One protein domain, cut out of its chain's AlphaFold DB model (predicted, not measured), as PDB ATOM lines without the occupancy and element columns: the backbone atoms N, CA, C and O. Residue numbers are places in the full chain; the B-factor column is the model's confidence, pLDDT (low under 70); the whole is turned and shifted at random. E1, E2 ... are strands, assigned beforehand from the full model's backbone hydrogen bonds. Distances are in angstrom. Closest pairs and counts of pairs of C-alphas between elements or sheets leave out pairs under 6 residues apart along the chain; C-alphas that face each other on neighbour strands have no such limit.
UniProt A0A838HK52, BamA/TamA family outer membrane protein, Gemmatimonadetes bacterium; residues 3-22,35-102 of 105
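What this domain is: This is residues 3 to 22 and 35 to 102 of the 105 residues of the protein "BamA/TamA family outer membrane protein" of Gemmatimonadetes bacterium (UniProt A0A838HK52). One twisted sheet of four strands, E1, E2, E3 and E6, makes a bare wall, and a small two-strand hairpin, E4 and E5, sits well away from it at the far end of a long arm. Residues 58 to 67 lead out from the sheet to this hairpin, and residues 80 to 94 lead back, so that the arm makes the length of the whole. The printed part has 88 residues, with no named helix and six named strands, E1 to E6 along the chain, which hold 44 of the residues; the class is all strand. The order across the large sheet is E1, E2, E3, E6, and both sheets are antiparallel. The whole is extended, with a radius of gyration of the C-alphas of 19.9 A and spans of 59 by 29 by 24 A.

How they stand to each other: E1, residues 11 to 20, is an edge strand, antiparallel to E2, residues 35 to 46, at 155 degrees; N 14 and O 41 are within hydrogen-bond range at 2.8 A. E2 bends by 50 degrees at residue 38. A tight link joins E2 to E3, residues 49 to 57, in a hairpin, also at 155 degrees, with N 42 and O 53 2.8 A apart. E4, residues 68 to 70, and E5, residues 77 to 79, form the second hairpin, antiparallel at 146 degrees, with N 69 and O 78 2.9 A apart. E6, residues 95 to 101, is the other edge strand, antiparallel to E3 at 171 degrees; N 54 and O 98 are 2.9 A apart. E4 and E5 are each apart from E1, E2, E3 and E6.

Where its parts are: E1 begins at C-alpha 11, (-26.222, 34.968, 25.748), and is 28.7 A long from first to last C-alpha. E2, the longest strand with 12 residues, measures 33.7 A, E3 26.5 A and E6 20.1 A. E4 and E5 have three residues each, and C-alpha 70 is at (-3.495, 11.813, -8.367). E6 ends at C-alpha 101, (-19.438, 35.797, 13.465).

The domain as a whole: The two C-alphas farthest apart are those of Pro 5 and Thr 74, at 62.1 A. Residues 23 to 34 are not printed, and the C-alphas of residues 22 and 35 across the cut are 9.1 A apart. The link from E5 to E6, 15 residues, is long. The mean pLDDT of the printed part is 89.6, and residues 3 to 9 are under 70.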
ATOM      1  N   PRO A   3     -33.862  31.676  27.740       52.69
ATOM      2  CA  PRO A   3     -32.961  32.748  28.166       52.69
ATOM      3  C   PRO A   3     -32.146  32.348  29.409       52.69
ATOM      4  O   PRO A   3     -32.665  31.694  30.309       52.69
ATOM      5  N   SER A   4     -30.879  32.772  29.472       46.22
ATOM      6  CA  SER A   4     -29.993  32.604  30.637       46.22
ATOM      7  C   SER A   4     -30.393  33.545  31.794       46.22
ATOM      8  O   SER A   4     -30.627  34.727  31.525       46.22
ATOM      9  N   PRO A   5     -30.427  33.101  33.071       54.09
ATOM     10  CA  PRO A   5     -30.883  33.931  34.195       54.09
ATOM     11  C   PRO A   5     -29.945  35.078  34.606       54.09
ATOM     12  O   PRO A   5     -30.422  35.998  35.272       54.09
ATOM     13  N   ILE A   6     -28.659  35.046  34.215       56.28
ATOM     14  CA  ILE A   6     -27.592  35.893  34.797       56.28
ATOM     15  C   ILE A   6     -27.056  36.958  33.808       56.28
ATOM     16  O   ILE A   6     -26.642  38.027  34.235       56.28
ATOM     17  N   PHE A   7     -27.165  36.745  32.486       50.31
ATOM     18  CA  PHE A   7     -26.749  37.704  31.434       50.31
ATOM     19  C   PHE A   7     -27.851  37.901  30.379       50.31
ATOM     20  O   PHE A   7     -27.689  37.590  29.196       50.31
ATOM     21  N   ARG A   8     -29.017  38.375  30.835       53.91
ATOM     22  CA  ARG A   8     -30.323  38.249  30.158       53.91
ATOM     23  C   ARG A   8     -30.467  38.872  28.761       53.91
ATOM     24  O   ARG A   8     -31.492  38.625  28.131       53.91
ATOM     25  N   GLN A   9     -29.504  39.629  28.238       59.12
ATOM     26  CA  GLN A   9     -29.653  40.268  26.920       59.12
ATOM     27  C   GLN A   9     -28.738  39.696  25.828       59.12
ATOM     28  O   GLN A   9     -29.116  39.734  24.654       59.12
ATOM     29  N   ASN A  10     -27.603  39.077  26.181       77.00
ATOM     30  CA  ASN A  10     -26.557  38.800  25.192       77.00
ATOM     31  C   ASN A  10     -26.253  37.317  24.982       77.00
ATOM     32  O   ASN A  10     -25.790  36.995  23.899       77.00
ATOM     33  N   ILE A  11     -26.531  36.403  25.922       88.81
ATOM     34  CA  ILE A  11     -26.222  34.968  25.748       88.81
ATOM     35  C   ILE A  11     -27.503  34.139  25.625       88.81
ATOM     36  O   ILE A  11     -28.408  34.232  26.456       88.81
ATOM     37  N   ARG A  12     -27.577  33.292  24.594       89.62
ATOM     38  CA  ARG A  12     -28.699  32.379  24.340       89.62
ATOM     39  C   ARG A  12     -28.200  30.965  24.073       89.62
ATOM     40  O   ARG A  12     -27.311  30.773  23.249       89.62
ATOM     41  N   PHE A  13     -28.841  29.990  24.704       94.06
ATOM     42  CA  PHE A  13     -28.605  28.573  24.443       94.06
ATOM     43  C   PHE A  13     -29.600  28.028  23.415       94.06
ATOM     44  O   PHE A  13     -30.757  28.464  23.343       94.06
ATOM     45  N   ALA A  14     -29.148  27.056  22.630       93.75
ATOM     46  CA  ALA A  14     -29.953  26.325  21.670       93.75
ATOM     47  C   ALA A  14     -29.650  24.828  21.735       93.75
ATOM     48  O   ALA A  14     -28.520  24.417  21.986       93.75
ATOM     49  N   THR A  15     -30.673  24.038  21.455       97.56
ATOM     50  CA  THR A  15     -30.566  22.635  21.068       97.56
ATOM     51  C   THR A  15     -31.165  22.514  19.673       97.56
ATOM     52  O   THR A  15     -32.068  23.282  19.320       97.56
ATOM     53  N   PHE A  16     -30.640  21.602  18.865       97.25
ATOM     54  CA  PHE A  16     -31.111  21.375  17.504       97.25
ATOM     55  C   PHE A  16     -30.942  19.912  17.098       97.25
ATOM     56  O   PHE A  16     -30.179  19.161  17.708       97.25
ATOM     57  N   VAL A  17     -31.701  19.519  16.078       98.00
ATOM     58  CA  VAL A  17     -31.601  18.226  15.407       98.00
ATOM     59  C   VAL A  17     -31.666  18.506  13.915       98.00
ATOM     60  O   VAL A  17     -32.652  19.073  13.448       98.00
ATOM     61  N   ASP A  18     -30.629  18.100  13.195       96.38
ATOM     62  CA  ASP A  18     -30.564  18.217  11.741       96.38
ATOM     63  C   ASP A  18     -30.865  16.856  11.120       96.38
ATOM     64  O   ASP A  18     -30.438  15.827  11.645       96.38
ATOM     65  N   ALA A  19     -31.597  16.844  10.006       96.31
ATOM     66  CA  ALA A  19     -31.892  15.633   9.255       96.31
ATOM     67  C   ALA A  19     -31.708  15.867   7.752       96.31
ATOM     68  O   ALA A  19     -32.102  16.909   7.230       96.31
ATOM     69  N   GLY A  20     -31.120  14.901   7.051       94.00
ATOM     70  CA  GLY A  20     -30.881  15.007   5.615       94.00
ATOM     71  C   GLY A  20     -30.513  13.681   4.966       94.00
ATOM     72  O   GLY A  20     -30.037  12.756   5.624       94.00
ATOM     73  N   GLN A  21     -30.739  13.593   3.659       93.94
ATOM     74  CA  GLN A  21     -30.435  12.421   2.848       93.94
ATOM     75  C   GLN A  21     -29.898  12.858   1.486       93.94
ATOM     76  O   GLN A  21     -30.361  13.843   0.917       93.94
ATOM     77  N   VAL A  22     -28.934  12.100   0.964       90.62
ATOM     78  CA  VAL A  22     -28.407  12.238  -0.397       90.62
ATOM     79  C   VAL A  22     -28.577  10.894  -1.096       90.62
ATOM     80  O   VAL A  22     -28.359   9.850  -0.482       90.62
ATOM     81  N   LYS A  35     -29.980  10.604   7.473       94.56
ATOM     82  CA  LYS A  35     -29.044  10.908   8.559       94.56
ATOM     83  C   LYS A  35     -29.650  11.957   9.475       94.56
ATOM     84  O   LYS A  35     -30.224  12.923   8.990       94.56
ATOM     85  N   ILE A  36     -29.503  11.756  10.779       96.62
ATOM     86  CA  ILE A  36     -30.017  12.604  11.849       96.62
ATOM     87  C   ILE A  36     -28.871  12.900  12.815       96.62
ATOM     88  O   ILE A  36     -28.222  11.980  13.319       96.62
ATOM     89  N   THR A  37     -28.618  14.176  13.089       97.62
ATOM     90  CA  THR A  37     -27.537  14.612  13.980       97.62
ATOM     91  C   THR A  37     -28.061  15.597  15.021       97.62
ATOM     92  O   THR A  37     -28.565  16.658  14.648       97.62
ATOM     93  N   PRO A  38     -27.956  15.289  16.324       98.38
ATOM     94  CA  PRO A  38     -28.279  16.244  17.373       98.38
ATOM     95  C   PRO A  38     -27.116  17.213  17.611       98.38
ATOM     96  O   PRO A  38     -25.943  16.878  17.410       98.38
ATOM     97  N   GLY A  39     -27.434  18.394  18.128       98.19
ATOM     98  CA  GLY A  39     -26.432  19.363  18.536       98.19
ATOM     99  C   GLY A  39     -26.928  20.384  19.547       98.19
ATOM    100  O   GLY A  39     -28.117  20.499  19.863       98.19
ATOM    101  N   VAL A  40     -25.966  21.121  20.086       98.25
ATOM    102  CA  VAL A  40     -26.169  22.196  21.054       98.25
ATOM    103  C   VAL A  40     -25.409  23.430  20.608       98.25
ATOM    104  O   VAL A  40     -24.409  23.334  19.901       98.25
ATOM    105  N   GLY A  41     -25.869  24.602  21.027       97.00
ATOM    106  CA  GLY A  41     -25.253  25.848  20.613       97.00
ATOM    107  C   GLY A  41     -25.380  26.973  21.618       97.00
ATOM    108  O   GLY A  41     -26.333  27.050  22.396       97.00
ATOM    109  N   VAL A  42     -24.424  27.888  21.545       95.38
ATOM    110  CA  VAL A  42     -24.385  29.140  22.296       95.38
ATOM    111  C   VAL A  42     -24.341  30.291  21.304       95.38
ATOM    112  O   VAL A  42     -23.625  30.261  20.306       95.38
ATOM    113  N   ARG A  43     -25.145  31.317  21.565       92.69
ATOM    114  CA  ARG A  43     -25.219  32.533  20.757       92.69
ATOM    115  C   ARG A  43     -24.935  33.719  21.652       92.69
ATOM    116  O   ARG A  43     -25.589  33.854  22.684       92.69
ATOM    117  N   VAL A  44     -23.986  34.553  21.253       91.69
ATOM    118  CA  VAL A  44     -23.548  35.724  22.014       91.69
ATOM    119  C   VAL A  44     -23.752  36.975  21.167       91.69
ATOM    120  O   VAL A  44     -23.192  37.083  20.084       91.69
ATOM    121  N   ALA A  45     -24.558  37.923  21.631       89.94
ATOM    122  CA  ALA A  45     -24.682  39.235  21.014       89.94
ATOM    123  C   ALA A  45     -23.490  40.100  21.435       89.94
ATOM    124  O   ALA A  45     -23.292  40.348  22.628       89.94
ATOM    125  N   THR A  46     -22.711  40.564  20.461       87.12
ATOM    126  CA  THR A  46     -21.575  41.466  20.679       87.12
ATOM    127  C   THR A  46     -21.783  42.776  19.912       87.12
ATOM    128  O   THR A  46     -22.577  42.791  18.966       87.12
ATOM    129  N   PRO A  47     -21.076  43.868  20.264       84.81
ATOM    130  CA  PRO A  47     -21.160  45.134  19.529       84.81
ATOM    131  C   PRO A  47     -20.816  45.021  18.035       84.81
ATOM    132  O   PRO A  47     -21.316  45.802  17.235       84.81
ATOM    133  N   VAL A  48     -20.002  44.031  17.649       86.75
ATOM    134  CA  VAL A  48     -19.581  43.788  16.256       86.75
ATOM    135  C   VAL A  48     -20.447  42.747  15.530       86.75
ATOM    136  O   VAL A  48     -20.150  42.365  14.403       86.75
ATOM    137  N   GLY A  49     -21.531  42.282  16.161       86.06
ATOM    138  CA  GLY A  49     -22.474  41.315  15.598       86.06
ATOM    139  C   GLY A  49     -22.663  40.063  16.461       86.06
ATOM    140  O   GLY A  49     -21.971  39.860  17.464       86.06
ATOM    141  N   PRO A  50     -23.637  39.205  16.125       90.75
ATOM    142  CA  PRO A  50     -23.847  37.966  16.852       90.75
ATOM    143  C   PRO A  50     -22.748  36.944  16.533       90.75
ATOM    144  O   PRO A  50     -22.368  36.743  15.381       90.75
ATOM    145  N   ILE A  51     -22.281  36.264  17.574       93.00
ATOM    146  CA  ILE A  51     -21.401  35.101  17.506       93.00
ATOM    147  C   ILE A  51     -22.250  33.853  17.741       93.00
ATOM    148  O   ILE A  51     -23.111  33.840  18.626       93.00
ATOM    149  N   ARG A  52     -22.011  32.798  16.963       94.38
ATOM    150  CA  ARG A  52     -22.616  31.473  17.134       94.38
ATOM    151  C   ARG A  52     -21.510  30.448  17.301       94.38
ATOM    152  O   ARG A  52     -20.560  30.448  16.527       94.38
ATOM    153  N   VAL A  53     -21.660  29.591  18.298       96.31
ATOM    154  CA  VAL A  53     -20.822  28.415  18.501       96.31
ATOM    155  C   VAL A  53     -21.767  27.237  18.617       96.31
ATOM    156  O   VAL A  53     -22.541  27.170  19.569       96.31
ATOM    157  N   ASP A  54     -21.732  26.339  17.645       97.69
ATOM    158  CA  ASP A  54     -22.581  25.156  17.599       97.69
ATOM    159  C   ASP A  54     -21.689  23.900  17.598       97.69
ATOM    160  O   ASP A  54     -20.671  23.835  16.906       97.69
ATOM    161  N   ALA A  55     -22.060  22.909  18.405       98.19
ATOM    162  CA  ALA A  55     -21.409  21.611  18.493       98.19
ATOM    163  C   ALA A  55     -22.438  20.521  18.180       98.19
ATOM    164  O   ALA A  55     -23.435  20.377  18.890       98.19
ATOM    165  N   ALA A  56     -22.193  19.753  17.120       98.06
ATOM    166  CA  ALA A  56     -23.060  18.665  16.678       98.06
ATOM    167  C   ALA A  56     -22.352  17.313  16.799       98.06
ATOM    168  O   ALA A  56     -21.137  17.220  16.611       98.06
ATOM    169  N   TYR A  57     -23.111  16.259  17.094       97.88
ATOM    170  CA  TYR A  57     -22.607  14.891  17.187       97.88
ATOM    171  C   TYR A  57     -23.012  14.073  15.959       97.88
ATOM    172  O   TYR A  57     -24.192  13.978  15.622       97.88
ATOM    173  N   ASN A  58     -22.029  13.440  15.315       96.50
ATOM    174  CA  ASN A  58     -22.238  12.527  14.198       96.50
ATOM    175  C   ASN A  58     -22.150  11.050  14.662       96.50
ATOM    176  O   ASN A  58     -21.042  10.528  14.853       96.50
ATOM    177  N   PRO A  59     -23.288  10.341  14.820       94.38
ATOM    178  CA  PRO A  59     -23.303   8.941  15.250       94.38
ATOM    179  C   PRO A  59     -22.869   7.963  14.147       94.38
ATOM    180  O   PRO A  59     -22.619   6.792  14.425       94.38
ATOM    181  N   TYR A  60     -22.742   8.408  12.899       92.81
ATOM    182  CA  TYR A  60     -22.552   7.516  11.761       92.81
ATOM    183  C   TYR A  60     -21.089   7.119  11.562       92.81
ATOM    184  O   TYR A  60     -20.166   7.898  11.803       92.81
ATOM    185  N   VAL A  61     -20.880   5.876  11.132       90.56
ATOM    186  CA  VAL A  61     -19.580   5.396  10.651       90.56
ATOM    187  C   VAL A  61     -19.417   5.874   9.204       90.56
ATOM    188  O   VAL A  61     -20.404   5.850   8.459       90.56
ATOM    189  N   PRO A  62     -18.231   6.350   8.789       87.88
ATOM    190  CA  PRO A  62     -18.039   6.736   7.403       87.88
ATOM    191  C   PRO A  62     -18.101   5.497   6.500       87.88
ATOM    192  O   PRO A  62     -17.647   4.418   6.872       87.88
ATOM    193  N   LEU A  63     -18.706   5.653   5.325       86.94
ATOM    194  CA  LEU A  63     -18.899   4.547   4.394       86.94
ATOM    195  C   LEU A  63     -17.583   4.227   3.666       86.94
ATOM    196  O   LEU A  63     -16.897   5.166   3.247       86.94
ATOM    197  N   PRO A  64     -17.242   2.939   3.478       89.88
ATOM    198  CA  PRO A  64     -16.163   2.543   2.585       89.88
ATOM    199  C   PRO A  64     -16.400   3.058   1.166       89.88
ATOM    200  O   PRO A  64     -17.543   3.157   0.712       89.88
ATOM    201  N   GLY A  65     -15.325   3.374   0.447       90.06
ATOM    202  CA  GLY A  65     -15.451   3.939  -0.891       90.06
ATOM    203  C   GLY A  65     -14.220   3.765  -1.764       90.06
ATOM    204  O   GLY A  65     -13.141   3.403  -1.306       90.06
ATOM    205  N   ARG A  66     -14.394   4.039  -3.057       91.69
ATOM    206  CA  ARG A  66     -13.297   4.045  -4.030       91.69
ATOM    207  C   ARG A  66     -12.332   5.182  -3.702       91.69
ATOM    208  O   ARG A  66     -12.763   6.320  -3.530       91.69
ATOM    209  N   LEU A  67     -11.039   4.875  -3.658       91.56
ATOM    210  CA  LEU A  67      -9.981   5.854  -3.431       91.56
ATOM    211  C   LEU A  67      -9.218   6.094  -4.732       91.56
ATOM    212  O   LEU A  67      -8.740   5.152  -5.362       91.56
ATOM    213  N   TYR A  68      -9.109   7.362  -5.118       92.50
ATOM    214  CA  TYR A  68      -8.333   7.795  -6.273       92.50
ATOM    215  C   TYR A  68      -7.104   8.556  -5.782       92.50
ATOM    216  O   TYR A  68      -7.223   9.433  -4.926       92.50
ATOM    217  N   LEU A  69      -5.936   8.229  -6.326       92.50
ATOM    218  CA  LEU A  69      -4.718   9.007  -6.144       92.50
ATOM    219  C   LEU A  69      -4.441   9.802  -7.409       92.50
ATOM    220  O   LEU A  69      -4.566   9.276  -8.508       92.50
ATOM    221  N   ALA A  70      -4.030  11.055  -7.250       94.56
ATOM    222  CA  ALA A  70      -3.495  11.813  -8.367       94.56
ATOM    223  C   ALA A  70      -2.041  11.391  -8.608       94.56
ATOM    224  O   ALA A  70      -1.210  11.469  -7.693       94.56
ATOM    225  N   ASP A  71      -1.735  10.960  -9.828       92.94
ATOM    226  CA  ASP A  71      -0.366  10.824 -10.302       92.94
ATOM    227  C   ASP A  71       0.313  12.198 -10.224       92.94
ATOM    228  O   ASP A  71      -0.196  13.200 -10.732       92.94
ATOM    229  N   ARG A  72       1.457  12.271  -9.537       91.88
ATOM    230  CA  ARG A  72       2.139  13.548  -9.271       91.88
ATOM    231  C   ARG A  72       2.843  14.127 -10.497       91.88
ATOM    232  O   ARG A  72       3.237  15.290 -10.459       91.88
ATOM    233  N   THR A  73       3.034  13.331 -11.540       94.31
ATOM    234  CA  THR A  73       3.726  13.715 -12.768       94.31
ATOM    235  C   THR A  73       2.737  13.999 -13.890       94.31
ATOM    236  O   THR A  73       2.892  15.002 -14.582       94.31
ATOM    237  N   THR A  74       1.712  13.160 -14.062       92.81
ATOM    238  CA  THR A  74       0.728  13.308 -15.150       92.81
ATOM    239  C   THR A  74      -0.552  14.027 -14.722       92.81
ATOM    240  O   THR A  74      -1.263  14.558 -15.571       92.81
ATOM    241  N   GLY A  75      -0.856  14.066 -13.419       92.19
ATOM    242  CA  GLY A  75      -2.114  14.598 -12.885       92.19
ATOM    243  C   GLY A  75      -3.319  13.668 -13.068       92.19
ATOM    244  O   GLY A  75      -4.435  14.042 -12.709       92.19
ATOM    245  N   GLU A  76      -3.121  12.467 -13.618       95.00
ATOM    246  CA  GLU A  76      -4.188  11.491 -13.832       95.00
ATOM    247  C   GLU A  76      -4.682  10.890 -12.506       95.00
ATOM    248  O   GLU A  76      -3.908  10.680 -11.572       95.00
ATOM    249  N   LEU A  77      -5.982  10.596 -12.412       94.50
ATOM    250  CA  LEU A  77      -6.565   9.924 -11.252       94.50
ATOM    251  C   LEU A  77      -6.458   8.404 -11.397       94.50
ATOM    252  O   LEU A  77      -7.222   7.779 -12.130       94.50
ATOM    253  N   ILE A  78      -5.566   7.799 -10.623       94.06
ATOM    254  CA  ILE A  78      -5.386   6.353 -10.545       94.06
ATOM    255  C   ILE A  78      -6.315   5.801  -9.464       94.06
ATOM    256  O   ILE A  78      -6.213   6.158  -8.289       94.06
ATOM    257  N   LEU A  79      -7.225   4.908  -9.852       93.75
ATOM    258  CA  LEU A  79      -8.048   4.165  -8.901       93.75
ATOM    259  C   LEU A  79      -7.190   3.129  -8.170       93.75
ATOM    260  O   LEU A  79      -6.611   2.247  -8.805       93.75
ATOM    261  N   LEU A  80      -7.170   3.180  -6.839       90.56
ATOM    262  CA  LEU A  80      -6.539   2.132  -6.046       90.56
ATOM    263  C   LEU A  80      -7.417   0.871  -5.978       90.56
ATOM    264  O   LEU A  80      -8.640   0.990  -5.844       90.56
ATOM    265  N   PRO A  81      -6.821  -0.336  -6.040       86.75
ATOM    266  CA  PRO A  81      -7.556  -1.581  -5.846       86.75
ATOM    267  C   PRO A  81      -8.194  -1.658  -4.452       86.75
ATOM    268  O   PRO A  81      -7.550  -1.354  -3.449       86.75
ATOM    269  N   GLY A  82      -9.441  -2.129  -4.395       86.38
ATOM    270  CA  GLY A  82     -10.196  -2.301  -3.151       86.38
ATOM    271  C   GLY A  82     -11.017  -1.076  -2.735       86.38
ATOM    272  O   GLY A  82     -11.025  -0.038  -3.397       86.38
ATOM    273  N   SER A  83     -11.753  -1.224  -1.632       85.56
ATOM    274  CA  SER A  83     -12.459  -0.109  -0.994       85.56
ATOM    275  C   SER A  83     -11.599   0.442   0.132       85.56
ATOM    276  O   SER A  83     -11.103  -0.314   0.963       85.56
ATOM    277  N   TYR A  84     -11.426   1.758   0.168       89.06
ATOM    278  CA  TYR A  84     -10.832   2.423   1.312       89.06
ATOM    279  C   TYR A  84     -11.828   2.410   2.467       89.06
ATOM    280  O   TYR A  84     -12.937   2.936   2.343       89.06
ATOM    281  N   GLU A  85     -11.412   1.819   3.581       89.25
ATOM    282  CA  GLU A  85     -12.157   1.806   4.832       89.25
ATOM    283  C   GLU A  85     -11.576   2.867   5.772       89.25
ATOM    284  O   GLU A  85     -10.491   2.680   6.331       89.25
ATOM    285  N   PRO A  86     -12.250   4.016   5.938       86.94
ATOM    286  CA  PRO A  86     -11.807   5.013   6.897       86.94
ATOM    287  C   PRO A  86     -11.865   4.435   8.320       86.94
ATOM    288  O   PRO A  86     -12.818   3.728   8.659       86.94
ATOM    289  N   PRO A  87     -10.884   4.755   9.182       89.69
ATOM    290  CA  PRO A  87     -10.868   4.250  10.547       89.69
ATOM    291  C   PRO A  87     -12.125   4.688  11.304       89.69
ATOM    292  O   PRO A  87     -12.629   5.803  11.125       89.69
ATOM    293  N   ALA A  88     -12.613   3.817  12.189       89.00
ATOM    294  CA  ALA A  88     -13.763   4.127  13.027       89.00
ATOM    295  C   ALA A  88     -13.476   5.383  13.877       89.00
ATOM    296  O   ALA A  88     -12.456   5.439  14.569       89.00
ATOM    297  N   PRO A  89     -14.352   6.405  13.853       92.19
ATOM    298  CA  PRO A  89     -14.087   7.637  14.573       92.19
ATOM    299  C   PRO A  89     -14.232   7.415  16.079       92.19
ATOM    300  O   PRO A  89     -15.228   6.849  16.552       92.19
ATOM    301  N   THR A  90     -13.264   7.931  16.839       94.50
ATOM    302  CA  THR A  90     -13.381   8.030  18.299       94.50
ATOM    303  C   THR A  90     -14.524   8.972  18.681       94.50
ATOM    304  O   THR A  90     -15.037   9.723  17.846       94.50
ATOM    305  N   PHE A  91     -14.909   8.984  19.957       93.88
ATOM    306  CA  PHE A  91     -15.940   9.896  20.456       93.88
ATOM    307  C   PHE A  91     -15.674  11.363  20.074       93.88
ATOM    308  O   PHE A  91     -16.568  12.034  19.562       93.88
ATOM    309  N   LEU A  92     -14.437  11.849  20.237       94.19
ATOM    310  CA  LEU A  92     -14.087  13.238  19.918       94.19
ATOM    311  C   LEU A  92     -14.124  13.518  18.411       94.19
ATOM    312  O   LEU A  92     -14.587  14.578  17.997       94.19
ATOM    313  N   ASN A  93     -13.729  12.551  17.574       94.56
ATOM    314  CA  ASN A  93     -13.807  12.691  16.115       94.56
ATOM    315  C   ASN A  93     -15.248  12.771  15.588       94.56
ATOM    316  O   ASN A  93     -15.438  13.090  14.413       94.56
ATOM    317  N   ARG A  94     -16.255  12.477  16.416       95.88
ATOM    318  CA  ARG A  94     -17.678  12.583  16.063       95.88
ATOM    319  C   ARG A  94     -18.265  13.956  16.348       95.88
ATOM    320  O   ARG A  94     -19.339  14.256  15.836       95.88
ATOM    321  N   ILE A  95     -17.574  14.793  17.118       97.38
ATOM    322  CA  ILE A  95     -18.002  16.165  17.369       97.38
ATOM    323  C   ILE A  95     -17.600  17.046  16.182       97.38
ATOM    324  O   ILE A  95     -16.491  16.963  15.648       97.38
ATOM    325  N   ARG A  96     -18.534  17.882  15.733       96.81
ATOM    326  CA  ARG A  96     -18.331  18.909  14.711       96.81
ATOM    327  C   ARG A  96     -18.592  20.261  15.346       96.81
ATOM    328  O   ARG A  96     -19.694  20.506  15.825       96.81
ATOM    329  N   LEU A  97     -17.564  21.104  15.366       97.44
ATOM    330  CA  LEU A  97     -17.641  22.466  15.874       97.44
ATOM    331  C   LEU A  97     -17.836  23.428  14.704       97.44
ATOM    332  O   LEU A  97     -17.102  23.359  13.720       97.44
ATOM    333  N   HIS A  98     -18.790  24.338  14.838       96.38
ATOM    334  CA  HIS A  98     -19.003  25.436  13.910       96.38
ATOM    335  C   HIS A  98     -19.004  26.750  14.687       96.38
ATOM    336  O   HIS A  98     -19.697  26.890  15.694       96.38
ATOM    337  N   ILE A  99     -18.210  27.709  14.212       95.44
ATOM    338  CA  ILE A  99     -18.154  29.068  14.739       95.44
ATOM    339  C   ILE A  99     -18.515  30.028  13.612       95.44
ATOM    340  O   ILE A  99     -17.945  29.947  12.527       95.44
ATOM    341  N   ALA A 100     -19.437  30.946  13.883       92.06
ATOM    342  CA  ALA A 100     -19.824  32.000  12.956       92.06
ATOM    343  C   ALA A 100     -19.865  33.354  13.671       92.06
ATOM    344  O   ALA A 100     -20.309  33.443  14.817       92.06
ATOM    345  N   VAL A 101     -19.429  34.410  12.982       91.25
ATOM    346  CA  VAL A 101     -19.438  35.797  13.465       91.25
ATOM    347  C   VAL A 101     -20.045  36.679  12.380       91.25
ATOM    348  O   VAL A 101     -19.609  36.616  11.234       91.25
ATOM    349  N   GLY A 102     -21.032  37.499  12.734       81.81
ATOM    350  CA  GLY A 102     -21.625  38.483  11.822       81.81
ATOM    351  C   GLY A 102     -23.151  38.452  11.806       81.81
ATOM    352  O   GLY A 102     -23.775  37.526  12.323       81.81
TER     353      GLY A 102